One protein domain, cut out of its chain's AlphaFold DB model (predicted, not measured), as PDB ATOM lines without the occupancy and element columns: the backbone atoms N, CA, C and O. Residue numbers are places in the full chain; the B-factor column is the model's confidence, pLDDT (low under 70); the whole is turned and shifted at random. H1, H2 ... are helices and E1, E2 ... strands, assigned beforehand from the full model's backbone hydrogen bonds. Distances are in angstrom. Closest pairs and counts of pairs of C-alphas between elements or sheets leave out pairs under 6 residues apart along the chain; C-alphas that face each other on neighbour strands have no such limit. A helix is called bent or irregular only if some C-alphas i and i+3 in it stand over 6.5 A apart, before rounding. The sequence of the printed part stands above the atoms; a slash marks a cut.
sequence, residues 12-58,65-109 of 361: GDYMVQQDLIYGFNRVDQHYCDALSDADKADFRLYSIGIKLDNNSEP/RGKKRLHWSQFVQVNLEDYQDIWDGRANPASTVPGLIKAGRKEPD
ATOM      1  N   GLY A  12     -27.668 -22.162  39.488       30.38
ATOM      2  CA  GLY A  12     -26.204 -22.181  39.512       30.38
ATOM      3  C   GLY A  12     -25.566 -23.229  38.594       30.38
ATOM      4  O   GLY A  12     -24.595 -22.899  37.924       30.38
ATOM      5  N   ASP A  13     -26.141 -24.430  38.473       37.91
ATOM      6  CA  ASP A  13     -25.632 -25.459  37.555       37.91
ATOM      7  C   ASP A  13     -25.819 -25.022  36.101       37.91
ATOM      8  O   ASP A  13     -24.890 -25.115  35.311       37.91
ATOM      9  N   TYR A  14     -26.965 -24.429  35.756       37.12
ATOM     10  CA  TYR A  14     -27.240 -23.942  34.401       37.12
ATOM     11  C   TYR A  14     -26.348 -22.757  33.985       37.12
ATOM     12  O   TYR A  14     -26.028 -22.613  32.809       37.12
ATOM     13  N   MET A  15     -25.926 -21.914  34.935       35.47
ATOM     14  CA  MET A  15     -25.022 -20.783  34.688       35.47
ATOM     15  C   MET A  15     -23.551 -21.209  34.573       35.47
ATOM     16  O   MET A  15     -22.818 -20.633  33.775       35.47
ATOM     17  N   VAL A  16     -23.131 -22.235  35.321       36.53
ATOM     18  CA  VAL A  16     -21.799 -22.863  35.204       36.53
ATOM     19  C   VAL A  16     -21.711 -23.736  33.941       36.53
ATOM     20  O   VAL A  16     -20.693 -23.747  33.259       36.53
ATOM     21  N   GLN A  17     -22.814 -24.379  33.544       42.91
ATOM     22  CA  GLN A  17     -22.980 -25.082  32.260       42.91
ATOM     23  C   GLN A  17     -23.009 -24.133  31.045       42.91
ATOM     24  O   GLN A  17     -23.007 -24.580  29.897       42.91
ATOM     25  N   GLN A  18     -23.056 -22.820  31.282       43.12
ATOM     26  CA  GLN A  18     -23.220 -21.786  30.268       43.12
ATOM     27  C   GLN A  18     -21.921 -21.135  29.811       43.12
ATOM     28  O   GLN A  18     -22.010 -20.177  29.057       43.12
ATOM     29  N   ASP A  19     -20.730 -21.647  30.135       40.03
ATOM     30  CA  ASP A  19     -19.433 -21.136  29.634       40.03
ATOM     31  C   ASP A  19     -19.259 -21.179  28.094       40.03
ATOM     32  O   ASP A  19     -18.201 -20.851  27.559       40.03
ATOM     33  N   LEU A  20     -20.318 -21.493  27.349       46.16
ATOM     34  CA  LEU A  20     -20.317 -21.789  25.926       46.16
ATOM     35  C   LEU A  20     -20.899 -20.620  25.133       46.16
ATOM     36  O   LEU A  20     -22.110 -20.409  25.067       46.16
ATOM     37  N   ILE A  21     -19.969 -19.889  24.533       47.81
ATOM     38  CA  ILE A  21     -20.067 -18.606  23.832       47.81
ATOM     39  C   ILE A  21     -21.284 -18.516  22.904       47.81
ATOM     40  O   ILE A  21     -22.029 -17.550  22.953       47.81
ATOM     41  N   TYR A  22     -21.567 -19.550  22.125       49.00
ATOM     42  CA  TYR A  22     -22.581 -19.474  21.072       49.00
ATOM     43  C   TYR A  22     -23.069 -20.876  20.689       49.00
ATOM     44  O   TYR A  22     -23.237 -21.225  19.525       49.00
ATOM     45  N   GLY A  23     -23.204 -21.737  21.703       51.97
ATOM     46  CA  GLY A  23     -23.417 -23.163  21.483       51.97
ATOM     47  C   GLY A  23     -22.133 -23.925  21.128       51.97
ATOM     48  O   GLY A  23     -22.228 -25.039  20.629       51.97
ATOM     49  N   PHE A  24     -20.959 -23.396  21.457       52.56
ATOM     50  CA  PHE A  24     -19.687 -24.107  21.356       52.56
ATOM     51  C   PHE A  24     -18.956 -24.055  22.682       52.56
ATOM     52  O   PHE A  24     -18.821 -22.979  23.269       52.56
ATOM     53  N   ASN A  25     -18.517 -25.214  23.168       57.28
ATOM     54  CA  ASN A  25     -17.554 -25.238  24.251       57.28
ATOM     55  C   ASN A  25     -16.184 -24.747  23.746       57.28
ATOM     56  O   ASN A  25     -15.969 -24.586  22.545       57.28
ATOM     57  N   ARG A  26     -15.255 -24.461  24.663       55.56
ATOM     58  CA  ARG A  26     -13.922 -23.950  24.306       55.56
ATOM     59  C   ARG A  26     -13.172 -24.875  23.339       55.56
ATOM     60  O   ARG A  26     -12.430 -24.383  22.493       55.56
ATOM     61  N   VAL A  27     -13.366 -26.185  23.465       61.53
ATOM     62  CA  VAL A  27     -12.774 -27.188  22.576       61.53
ATOM     63  C   VAL A  27     -13.415 -27.119  21.193       61.53
ATOM     64  O   VAL A  27     -12.711 -27.039  20.191       61.53
ATOM     65  N   ASP A  28     -14.739 -27.053  21.128       62.81
ATOM     66  CA  ASP A  28     -15.454 -26.990  19.860       62.81
ATOM     67  C   ASP A  28     -15.146 -25.696  19.086       62.81
ATOM     68  O   ASP A  28     -15.046 -25.708  17.860       62.81
ATOM     69  N   GLN A  29     -14.972 -24.579  19.802       65.75
ATOM     70  CA  GLN A  29     -14.557 -23.302  19.225       65.75
ATOM     71  C   GLN A  29     -13.146 -23.409  18.635       65.75
ATOM     72  O   GLN A  29     -12.937 -23.030  17.488       65.75
ATOM     73  N   HIS A  30     -12.201 -23.991  19.381       66.94
ATOM     74  CA  HIS A  30     -10.842 -24.233  18.897       66.94
ATOM     75  C   HIS A  30     -10.832 -25.124  17.647       66.94
ATOM     76  O   HIS A  30     -10.105 -24.851  16.694       66.94
ATOM     77  N   TYR A  31     -11.666 -26.166  17.627       75.00
ATOM     78  CA  TYR A  31     -11.825 -27.021  16.457       75.00
ATOM     79  C   TYR A  31     -12.415 -26.248  15.266       75.00
ATOM     80  O   TYR A  31     -11.852 -26.290  14.176       75.00
ATOM     81  N   CYS A  32     -13.494 -25.483  15.470       75.31
ATOM     82  CA  CYS A  32     -14.102 -24.649  14.430       75.31
ATOM     83  C   CYS A  32     -13.100 -23.642  13.843       75.31
ATOM     84  O   CYS A  32     -13.030 -23.483  12.626       75.31
ATOM     85  N   ASP A  33     -12.292 -22.999  14.685       70.75
ATOM     86  CA  ASP A  33     -11.304 -22.007  14.254       70.75
ATOM     87  C   ASP A  33     -10.168 -22.618  13.420       70.75
ATOM     88  O   ASP A  33      -9.616 -21.931  12.555       70.75
ATOM     89  N   ALA A  34      -9.873 -23.906  13.621       79.44
ATOM     90  CA  ALA A  34      -8.899 -24.666  12.840       79.44
ATOM     91  C   ALA A  34      -9.425 -25.142  11.468       79.44
ATOM     92  O   ALA A  34      -8.630 -25.578  10.633       79.44
ATOM     93  N   LEU A  35     -10.737 -25.069  11.210       80.12
ATOM     94  CA  LEU A  35     -11.324 -25.435   9.916       80.12
ATOM     95  C   LEU A  35     -11.034 -24.385   8.833       80.12
ATOM     96  O   LEU A  35     -10.687 -23.237   9.112       80.12
ATOM     97  N   SER A  36     -11.225 -24.767   7.567       82.19
ATOM     98  CA  SER A  36     -11.187 -23.814   6.455       82.19
ATOM     99  C   SER A  36     -12.318 -22.783   6.584       82.19
ATOM    100  O   SER A  36     -13.390 -23.092   7.104       82.19
ATOM    101  N   ASP A  37     -12.128 -21.565   6.067       70.19
ATOM    102  CA  ASP A  37     -13.185 -20.540   6.104       70.19
ATOM    103  C   ASP A  37     -14.469 -20.987   5.387       70.19
ATOM    104  O   ASP A  37     -15.569 -20.609   5.793       70.19
ATOM    105  N   ALA A  38     -14.336 -21.848   4.373       75.94
ATOM    106  CA  ALA A  38     -15.461 -22.464   3.679       75.94
ATOM    107  C   ALA A  38     -16.233 -23.457   4.570       75.94
ATOM    108  O   ALA A  38     -17.457 -23.516   4.499       75.94
ATOM    109  N   ASP A  39     -15.537 -24.202   5.434       83.12
ATOM    110  CA  ASP A  39     -16.128 -25.220   6.310       83.12
ATOM    111  C   ASP A  39     -16.663 -24.643   7.636       83.12
ATOM    112  O   ASP A  39     -17.568 -25.221   8.238       83.12
ATOM    113  N   LYS A  40     -16.143 -23.498   8.102       79.12
ATOM    114  CA  LYS A  40     -16.528 -22.882   9.388       79.12
ATOM    115  C   LYS A  40     -18.029 -22.643   9.510       79.12
ATOM    116  O   LYS A  40     -18.625 -22.956  10.539       79.12
ATOM    117  N   ALA A  41     -18.649 -22.074   8.477       75.81
ATOM    118  CA  ALA A  41     -20.077 -21.763   8.497       75.81
ATOM    119  C   ALA A  41     -20.938 -23.035   8.570       75.81
ATOM    120  O   ALA A  41     -21.903 -23.086   9.334       75.81
ATOM    121  N   ASP A  42     -20.558 -24.074   7.830       83.25
ATOM    122  CA  ASP A  42     -21.281 -25.342   7.808       83.25
ATOM    123  C   ASP A  42     -21.071 -26.144   9.096       83.25
ATOM    124  O   ASP A  42     -22.027 -26.732   9.602       83.25
ATOM    125  N   PHE A  43     -19.881 -26.089   9.702       84.44
ATOM    126  CA  PHE A  43     -19.632 -26.711  11.003       84.44
ATOM    127  C   PHE A  43     -20.513 -26.103  12.098       84.44
ATOM    128  O   PHE A  43     -21.121 -26.825  12.884       84.44
ATOM    129  N   ARG A  44     -20.685 -24.774  12.097       78.19
ATOM    130  CA  ARG A  44     -21.604 -24.078  13.018       78.19
ATOM    131  C   ARG A  44     -23.031 -24.602  12.914       78.19
ATOM    132  O   ARG A  44     -23.657 -24.912  13.925       78.19
ATOM    133  N   LEU A  45     -23.527 -24.755  11.692       82.00
ATOM    134  CA  LEU A  45     -24.862 -25.291  11.439       82.00
ATOM    135  C   LEU A  45     -24.972 -26.777  11.810       82.00
ATOM    136  O   LEU A  45     -25.987 -27.197  12.363       82.00
ATOM    137  N   TYR A  46     -23.928 -27.563  11.550       86.38
ATOM    138  CA  TYR A  46     -23.842 -28.967  11.945       86.38
ATOM    139  C   TYR A  46     -23.953 -29.144  13.462       86.38
ATOM    140  O   TYR A  46     -24.770 -29.933  13.933       86.38
ATOM    141  N   SER A  47     -23.195 -28.367  14.232       82.12
ATOM    142  CA  SER A  47     -23.179 -28.434  15.694       82.12
ATOM    143  C   SER A  47     -24.518 -28.055  16.324       82.12
ATOM    144  O   SER A  47     -24.952 -28.693  17.284       82.12
ATOM    145  N   ILE A  48     -25.218 -27.072  15.751       80.12
ATOM    146  CA  ILE A  48     -26.611 -26.763  16.113       80.12
ATOM    147  C   ILE A  48     -27.505 -27.973  15.808       80.12
ATOM    148  O   ILE A  48     -28.277 -28.400  16.665       80.12
ATOM    149  N   GLY A  49     -27.361 -28.580  14.627       84.06
ATOM    150  CA  GLY A  49     -28.092 -29.786  14.233       84.06
ATOM    151  C   GLY A  49     -27.912 -30.964  15.195       84.06
ATOM    152  O   GLY A  49     -28.899 -31.586  15.584       84.06
ATOM    153  N   ILE A  50     -26.680 -31.237  15.632       84.44
ATOM    154  CA  ILE A  50     -26.364 -32.288  16.618       84.44
ATOM    155  C   ILE A  50     -27.079 -32.041  17.947       84.44
ATOM    156  O   ILE A  50     -27.606 -32.970  18.562       84.44
ATOM    157  N   LYS A  51     -27.133 -30.784  18.392       79.81
ATOM    158  CA  LYS A  51     -27.828 -30.411  19.628       79.81
ATOM    159  C   LYS A  51     -29.329 -30.590  19.513       79.81
ATOM    160  O   LYS A  51     -29.932 -31.119  20.444       79.81
ATOM    161  N   LEU A  52     -29.908 -30.191  18.381       79.25
ATOM    162  CA  LEU A  52     -31.329 -30.383  18.093       79.25
ATOM    163  C   LEU A  52     -31.698 -31.871  18.064       79.25
ATOM    164  O   LEU A  52     -32.732 -32.252  18.607       79.25
ATOM    165  N   ASP A  53     -30.858 -32.721  17.467       82.00
ATOM    166  CA  ASP A  53     -31.149 -34.154  17.385       82.00
ATOM    167  C   ASP A  53     -31.036 -34.852  18.751       82.00
ATOM    168  O   ASP A  53     -31.931 -35.613  19.118       82.00
ATOM    169  N   ASN A  54     -30.020 -34.522  19.554       76.06
ATOM    170  CA  ASN A  54     -29.833 -35.099  20.893       76.06
ATOM    171  C   ASN A  54     -30.865 -34.629  21.929       76.06
ATOM    172  O   ASN A  54     -31.180 -35.365  22.860       76.06
ATOM    173  N   ASN A  55     -31.410 -33.421  21.777       72.56
ATOM    174  CA  ASN A  55     -32.356 -32.823  22.729       72.56
ATOM    175  C   ASN A  55     -33.813 -32.909  22.256       72.56
ATOM    176  O   ASN A  55     -34.648 -32.067  22.584       72.56
ATOM    177  N   SER A  56     -34.128 -33.929  21.460       70.38
ATOM    178  CA  SER A  56     -35.468 -34.148  20.932       70.38
ATOM    179  C   SER A  56     -36.134 -35.345  21.621       70.38
ATOM    180  O   SER A  56     -35.647 -36.471  21.541       70.38
ATOM    181  N   GLU A  57     -37.255 -35.122  22.318       59.81
ATOM    182  CA  GLU A  57     -37.971 -36.200  23.012       59.81
ATOM    183  C   GLU A  57     -38.744 -37.077  22.006       59.81
ATOM    184  O   GLU A  57     -39.486 -36.545  21.163       59.81
ATOM    185  N   PRO A  58     -38.665 -38.418  22.101       55.66
ATOM    186  CA  PRO A  58     -39.590 -39.291  21.395       55.66
ATOM    187  C   PRO A  58     -41.004 -39.086  21.952       55.66
ATOM    188  O   PRO A  58     -41.249 -39.301  23.139       55.66
ATOM    189  N   ARG A  65     -46.249 -38.989  14.160       37.69
ATOM    190  CA  ARG A  65     -44.837 -38.865  13.775       37.69
ATOM    191  C   ARG A  65     -44.372 -37.441  14.086       37.69
ATOM    192  O   ARG A  65     -44.565 -36.543  13.274       37.69
ATOM    193  N   GLY A  66     -43.745 -37.243  15.241       49.28
ATOM    194  CA  GLY A  66     -43.058 -36.001  15.582       49.28
ATOM    195  C   GLY A  66     -42.272 -36.140  16.882       49.28
ATOM    196  O   GLY A  66     -42.788 -36.666  17.861       49.28
ATOM    197  N   LYS A  67     -41.013 -35.690  16.905       55.16
ATOM    198  CA  LYS A  67     -40.269 -35.531  18.163       55.16
ATOM    199  C   LYS A  67     -40.760 -34.251  18.862       55.16
ATOM    200  O   LYS A  67     -40.904 -33.224  18.193       55.16
ATOM    201  N   LYS A  68     -41.039 -34.294  20.173       58.94
ATOM    202  CA  LYS A  68     -41.394 -33.092  20.952       58.94
ATOM    203  C   LYS A  68     -40.106 -32.330  21.248       58.94
ATOM    204  O   LYS A  68     -39.113 -32.921  21.665       58.94
ATOM    205  N   ARG A  69     -40.115 -31.031  20.973       64.00
ATOM    206  CA  ARG A  69     -38.942 -30.168  21.122       64.00
ATOM    207  C   ARG A  69     -38.842 -29.648  22.546       64.00
ATOM    208  O   ARG A  69     -39.858 -29.270  23.131       64.00
ATOM    209  N   LEU A  70     -37.624 -29.651  23.069       65.50
ATOM    210  CA  LEU A  70     -37.269 -28.967  24.302       65.50
ATOM    211  C   LEU A  70     -37.049 -27.473  24.014       65.50
ATOM    212  O   LEU A  70     -36.706 -27.113  22.892       65.50
ATOM    213  N   HIS A  71     -37.239 -26.607  25.011       67.56
ATOM    214  CA  HIS A  71     -36.788 -25.213  24.922       67.56
ATOM    215  C   HIS A  71     -35.257 -25.157  24.939       67.56
ATOM    216  O   HIS A  71     -34.635 -25.979  25.610       67.56
ATOM    217  N   TRP A  72     -34.633 -24.145  24.326       69.44
ATOM    218  CA  TRP A  72     -33.173 -23.952  24.401       69.44
ATOM    219  C   TRP A  72     -32.615 -23.894  25.835       69.44
ATOM    220  O   TRP A  72     -31.454 -24.242  26.058       69.44
ATOM    221  N   SER A  73     -33.426 -23.513  26.832       61.69
ATOM    222  CA  SER A  73     -33.044 -23.589  28.252       61.69
ATOM    223  C   SER A  73     -32.917 -24.995  28.823       61.69
ATOM    224  O   SER A  73     -32.336 -25.168  29.889       61.69
ATOM    225  N   GLN A  74     -33.469 -25.986  28.138       65.50
ATOM    226  CA  GLN A  74     -33.542 -27.377  28.571       65.50
ATOM    227  C   GLN A  74     -32.543 -28.263  27.818       65.50
ATOM    228  O   GLN A  74     -32.523 -29.471  28.035       65.50
ATOM    229  N   PHE A  75     -31.732 -27.685  26.926       66.94
ATOM    230  CA  PHE A  75     -30.760 -28.444  26.148       66.94
ATOM    231  C   PHE A  75     -29.617 -28.899  27.049       66.94
ATOM    232  O   PHE A  75     -28.933 -28.087  27.674       66.94
ATOM    233  N   VAL A  76     -29.384 -30.205  27.065       62.72
ATOM    234  CA  VAL A  76     -28.234 -30.832  27.703       62.72
ATOM    235  C   VAL A  76     -26.994 -30.591  26.843       62.72
ATOM    236  O   VAL A  76     -27.062 -30.556  25.607       62.72
ATOM    237  N   GLN A  77     -25.848 -30.406  27.501       61.28
ATOM    238  CA  GLN A  77     -24.564 -30.276  26.828       61.28
ATOM    239  C   GLN A  77     -24.265 -31.546  26.027       61.28
ATOM    240  O   GLN A  77     -24.272 -32.652  26.560       61.28
ATOM    241  N   VAL A  78     -23.977 -31.362  24.742       65.62
ATOM    242  CA  VAL A  78     -23.435 -32.413  23.883       65.62
ATOM    243  C   VAL A  78     -21.935 -32.171  23.775       65.62
ATOM    244  O   VAL A  78     -21.531 -31.046  23.469       65.62
ATOM    245  N   ASN A  79     -21.121 -33.191  24.050       69.00
ATOM    246  CA  ASN A  79     -19.691 -33.126  23.776       69.00
ATOM    247  C   ASN A  79     -19.484 -33.306  22.270       69.00
ATOM    248  O   ASN A  79     -19.695 -34.401  21.763       69.00
ATOM    249  N   LEU A  80     -19.145 -32.242  21.536       70.94
ATOM    250  CA  LEU A  80     -19.007 -32.341  20.079       70.94
ATOM    251  C   LEU A  80     -17.731 -33.073  19.654       70.94
ATOM    252  O   LEU A  80     -17.675 -33.497  18.503       70.94
ATOM    253  N   GLU A  81     -16.759 -33.279  20.553       73.00
ATOM    254  CA  GLU A  81     -15.613 -34.170  20.308       73.00
ATOM    255  C   GLU A  81     -16.075 -35.567  19.880       73.00
ATOM    256  O   GLU A  81     -15.585 -36.098  18.886       73.00
ATOM    257  N   ASP A  82     -17.121 -36.096  20.525       76.94
ATOM    258  CA  ASP A  82     -17.700 -37.411  20.217       76.94
ATOM    259  C   ASP A  82     -18.338 -37.477  18.811       76.94
ATOM    260  O   ASP A  82     -18.702 -38.547  18.324       76.94
ATOM    261  N   TYR A  83     -18.494 -36.326  18.151       80.75
ATOM    262  CA  TYR A  83     -19.127 -36.167  16.843       80.75
ATOM    263  C   TYR A  83     -18.156 -35.630  15.777       80.75
ATOM    264  O   TYR A  83     -18.593 -35.342  14.656       80.75
ATOM    265  N   GLN A  84     -16.860 -35.494  16.092       81.94
ATOM    266  CA  GLN A  84     -15.833 -35.034  15.148       81.94
ATOM    267  C   GLN A  84     -15.628 -36.034  14.008       81.94
ATOM    268  O   GLN A  84     -15.687 -35.638  12.849       81.94
ATOM    269  N   ASP A  85     -15.540 -37.332  14.308       84.44
ATOM    270  CA  ASP A  85     -15.383 -38.381  13.287       84.44
ATOM    271  C   ASP A  85     -16.520 -38.367  12.249       84.44
ATOM    272  O   ASP A  85     -16.320 -38.624  11.059       84.44
ATOM    273  N   ILE A  86     -17.736 -38.020  12.688       86.25
ATOM    274  CA  ILE A  86     -18.910 -37.895  11.814       86.25
ATOM    275  C   ILE A  86     -18.748 -36.694  10.871       86.25
ATOM    276  O   ILE A  86     -19.073 -36.796   9.684       86.25
ATOM    277  N   TRP A  87     -18.227 -35.574  11.380       88.94
ATOM    278  CA  TRP A  87     -17.915 -34.385  10.588       88.94
ATOM    279  C   TRP A  87     -16.748 -34.607   9.615       88.94
ATOM    280  O   TRP A  87     -16.819 -34.205   8.451       88.94
ATOM    281  N   ASP A  88     -15.691 -35.292  10.041       87.00
ATOM    282  CA  ASP A  88     -14.543 -35.608   9.189       87.00
ATOM    283  C   ASP A  88     -14.934 -36.581   8.067       87.00
ATOM    284  O   ASP A  88     -14.497 -36.446   6.921       87.00
ATOM    285  N   GLY A  89     -15.884 -37.477   8.344       86.69
ATOM    286  CA  GLY A  89     -16.530 -38.346   7.364       86.69
ATOM    287  C   GLY A  89     -17.543 -37.664   6.431       86.69
ATOM    288  O   GLY A  89     -18.224 -38.368   5.684       86.69
ATOM    289  N   ARG A  90     -17.683 -36.325   6.431       90.81
ATOM    290  CA  ARG A  90     -18.724 -35.601   5.660       90.81
ATOM    291  C   ARG A  90     -18.704 -35.832   4.147       90.81
ATOM    292  O   ARG A  90     -19.737 -35.678   3.504       90.81
ATOM    293  N   ALA A  91     -17.563 -36.225   3.579       84.25
ATOM    294  CA  ALA A  91     -17.443 -36.557   2.156       84.25
ATOM    295  C   ALA A  91     -18.073 -37.917   1.785       84.25
ATOM    296  O   ALA A  91     -18.234 -38.224   0.604       84.25
ATOM    297  N   ASN A  92     -18.426 -38.747   2.774       88.44
ATOM    298  CA  ASN A  92     -19.073 -40.033   2.544       88.44
ATOM    299  C   ASN A  92     -20.527 -39.827   2.061       88.44
ATOM    300  O   ASN A  92     -21.289 -39.133   2.736       88.44
ATOM    301  N   PRO A  93     -20.965 -40.474   0.961       81.75
ATOM    302  CA  PRO A  93     -22.354 -40.417   0.497       81.75
ATOM    303  C   PRO A  93     -23.404 -40.841   1.538       81.75
ATOM    304  O   PRO A  93     -24.555 -40.426   1.447       81.75
ATOM    305  N   ALA A  94     -23.020 -41.664   2.520       85.38
ATOM    306  CA  ALA A  94     -23.880 -42.097   3.622       85.38
ATOM    307  C   ALA A  94     -23.843 -41.159   4.848       85.38
ATOM    308  O   ALA A  94     -24.438 -41.478   5.877       85.38
ATOM    309  N   SER A  95     -23.134 -40.028   4.775       89.56
ATOM    310  CA  SER A  95     -22.998 -39.098   5.896       89.56
ATOM    311  C   SER A  95     -24.335 -38.458   6.283       89.56
ATOM    312  O   SER A  95     -25.127 -38.033   5.440       89.56
ATOM    313  N   THR A  96     -24.566 -38.327   7.589       90.44
ATOM    314  CA  THR A  96     -25.717 -37.612   8.163       90.44
ATOM    315  C   THR A  96     -25.479 -36.102   8.278       90.44
ATOM    316  O   THR A  96     -26.429 -35.348   8.513       90.44
ATOM    317  N   VAL A  97     -24.241 -35.638   8.057       90.94
ATOM    318  CA  VAL A  97     -23.818 -34.233   8.202       90.94
ATOM    319  C   VAL A  97     -24.690 -33.263   7.395       90.94
ATOM    320  O   VAL A  97     -25.172 -32.295   7.989       90.94
ATOM    321  N   PRO A  98     -25.010 -33.500   6.103       91.56
ATOM    322  CA  PRO A  98     -25.866 -32.580   5.348       91.56
ATOM    323  C   PRO A  98     -27.265 -32.419   5.961       91.56
ATOM    324  O   PRO A  98     -27.848 -31.332   5.928       91.56
ATOM    325  N   GLY A  99     -27.807 -33.491   6.550       86.88
ATOM    326  CA  GLY A  99     -29.093 -33.466   7.246       86.88
ATOM    327  C   GLY A  99     -29.051 -32.613   8.515       86.88
ATOM    328  O   GLY A  99     -29.972 -31.834   8.763       86.88
ATOM    329  N   LEU A 100     -27.958 -32.707   9.272       87.69
ATOM    330  CA  LEU A 100     -27.734 -31.943  10.500       87.69
ATOM    331  C   LEU A 100     -27.477 -30.456  10.213       87.69
ATOM    332  O   LEU A 100     -28.099 -29.606  10.845       87.69
ATOM    333  N   ILE A 101     -26.678 -30.131   9.188       85.38
ATOM    334  CA  ILE A 101     -26.505 -28.751   8.698       85.38
ATOM    335  C   ILE A 101     -27.861 -28.151   8.314       85.38
ATOM    336  O   ILE A 101     -28.190 -27.024   8.689       85.38
ATOM    337  N   LYS A 102     -28.680 -28.906   7.571       85.50
ATOM    338  CA  LYS A 102     -30.017 -28.461   7.166       85.50
ATOM    339  C   LYS A 102     -30.924 -28.212   8.375       85.50
ATOM    340  O   LYS A 102     -31.689 -27.249   8.350       85.50
ATOM    341  N   ALA A 103     -30.844 -29.052   9.407       82.12
ATOM    342  CA  ALA A 103     -31.588 -28.860  10.647       82.12
ATOM    343  C   ALA A 103     -31.160 -27.570  11.364       82.12
ATOM    344  O   ALA A 103     -32.012 -26.723  11.621       82.12
ATOM    345  N   GLY A 104     -29.856 -27.361  11.578       78.62
ATOM    346  CA  GLY A 104     -29.344 -26.147  12.223       78.62
ATOM    347  C   GLY A 104     -29.597 -24.865  11.425       78.62
ATOM    348  O   GLY A 104     -29.831 -23.810  12.003       78.62
ATOM    349  N   ARG A 105     -29.637 -24.944  10.089       81.69
ATOM    350  CA  ARG A 105     -30.012 -23.805   9.228       81.69
ATOM    351  C   ARG A 105     -31.485 -23.441   9.352       81.69
ATOM    352  O   ARG A 105     -31.837 -22.268   9.278       81.69
ATOM    353  N   LYS A 106     -32.351 -24.447   9.471       80.62
ATOM    354  CA  LYS A 106     -33.794 -24.242   9.614       80.62
ATOM    355  C   LYS A 106     -34.133 -23.643  10.980       80.62
ATOM    356  O   LYS A 106     -35.099 -22.895  11.082       80.62
ATOM    357  N   GLU A 107     -33.357 -23.996  12.000       75.06
ATOM    358  CA  GLU A 107     -33.606 -23.655  13.401       75.06
ATOM    359  C   GLU A 107     -32.331 -23.096  14.034       75.06
ATOM    360  O   GLU A 107     -31.645 -23.799  14.779       75.06
ATOM    361  N   PRO A 108     -31.982 -21.840  13.699       74.38
ATOM    362  CA  PRO A 108     -30.806 -21.202  14.259       74.38
ATOM    363  C   PRO A 108     -30.987 -20.995  15.763       74.38
ATOM    364  O   PRO A 108     -32.083 -20.704  16.243       74.38
ATOM    365  N   ASP A 109     -29.889 -21.103  16.504       77.19
ATOM    366  CA  ASP A 109     -29.877 -20.776  17.924       77.19
ATOM    367  C   ASP A 109     -30.169 -19.269  18.102       77.19
ATOM    368  O   ASP A 109     -29.421 -18.431  17.581       77.19
TER     369      ASP A 109
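This is residues 12 to 58 and 65 to 109 of the 361 residues of an uncharacterized protein of Phaeosphaeria nodorum (strain SN15 / ATCC MYA-4574 / FGSC 10173) (UniProt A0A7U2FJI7). Look first for H3, the longest helix, running through the middle with H5 crossing it nearly at right angles, while H2 makes a helical hairpin with H3. H4 joins this core, meeting H5 and an end of H2; a small ribbon of two strands, E1 and E2, lies beyond the last residues of H3, and H1 lies at the end of a tail, away from the other helices. You will find 92 printed residues with five named helices and two named strands, in the order H1 H2 H3 E1 E2 H4 H5. The sheet's order is E1 - E2, antiparallel, and the class is mostly helix. The whole is compact, with a radius of gyration of the C-alphas of 13.3 A, and spans 38 by 36 by 21 A.

Begin at the sheet: E1, residues 56 to 58, and E2, residues 67 to 69, are antiparallel at 140 degrees, with N 57 and O 68 within hydrogen-bond range at 3.0 A and N 68 and O 57 at 2.9 A. Go back over a tight link to H3, residues 37 to 54, which is apart from E2, only just, at 8.2 A. H3 and H5, residues 97 to 106, touch about perpendicular at 82 degrees; their closest C-alphas are those of Tyr 46 and Ile 101, 4.2 A apart. H2, residues 26 to 34, forms a helical hairpin with H3, at a shallow tilt of 34 degrees, only just short of steep, opposite ways. H3 touches H2 with residues 40 to 44 alone, and the closest C-alphas are those of Cys 32 and Lys 40, 5.9 A apart. H4, residues 80 to 91, touches H5 with residues 86 to 90 alone; the closest C-alphas are those of Arg 90 and Val 97, 5.9 A apart. H2 and H4 only just touch, and only at their ends, with 3 pairs of C-alphas within 8 A; the closest are those of Asp 28 and Leu 80, 6.4 A apart. The helix packing is mostly crossed, only just: 1 of 3 pairs is at a shallow tilt. H1, residues 12 to 16, touches no helix. Every O i to N i+4 pair is within hydrogen-bond range in H1, H2 and H5, against 12 of 14 in H3 and 4 of 8 in H4.

Find C-alpha 12 at (-26.204, -22.181, 39.512), where H1 begins. H2 is 12.5 A long from first to last C-alpha. From C-alpha 37 at (-13.185, -20.540, 6.104), H3 runs 26.6 A; it is irregular, only just, with C-alphas 38 and 41 6.7 A apart. H4 runs 18.5 A and is irregular, with C-alphas 88 and 91 7.7 A apart. H5 runs 14.2 A to C-alpha 106 at (-33.794, -24.242, 9.614).

The C-alphas farthest apart are those of Gly 12 and Pro 93, at 43.2 A. Residues 59 to 64 are not printed, and C-alphas 58 and 65 stand 9.3 A apart across this cut. Of the links that are printed whole, none is long. In the B-factor column of this model, pLDDT is under 70 at residues 12 to 30, 57 to 58 and 65 to 79.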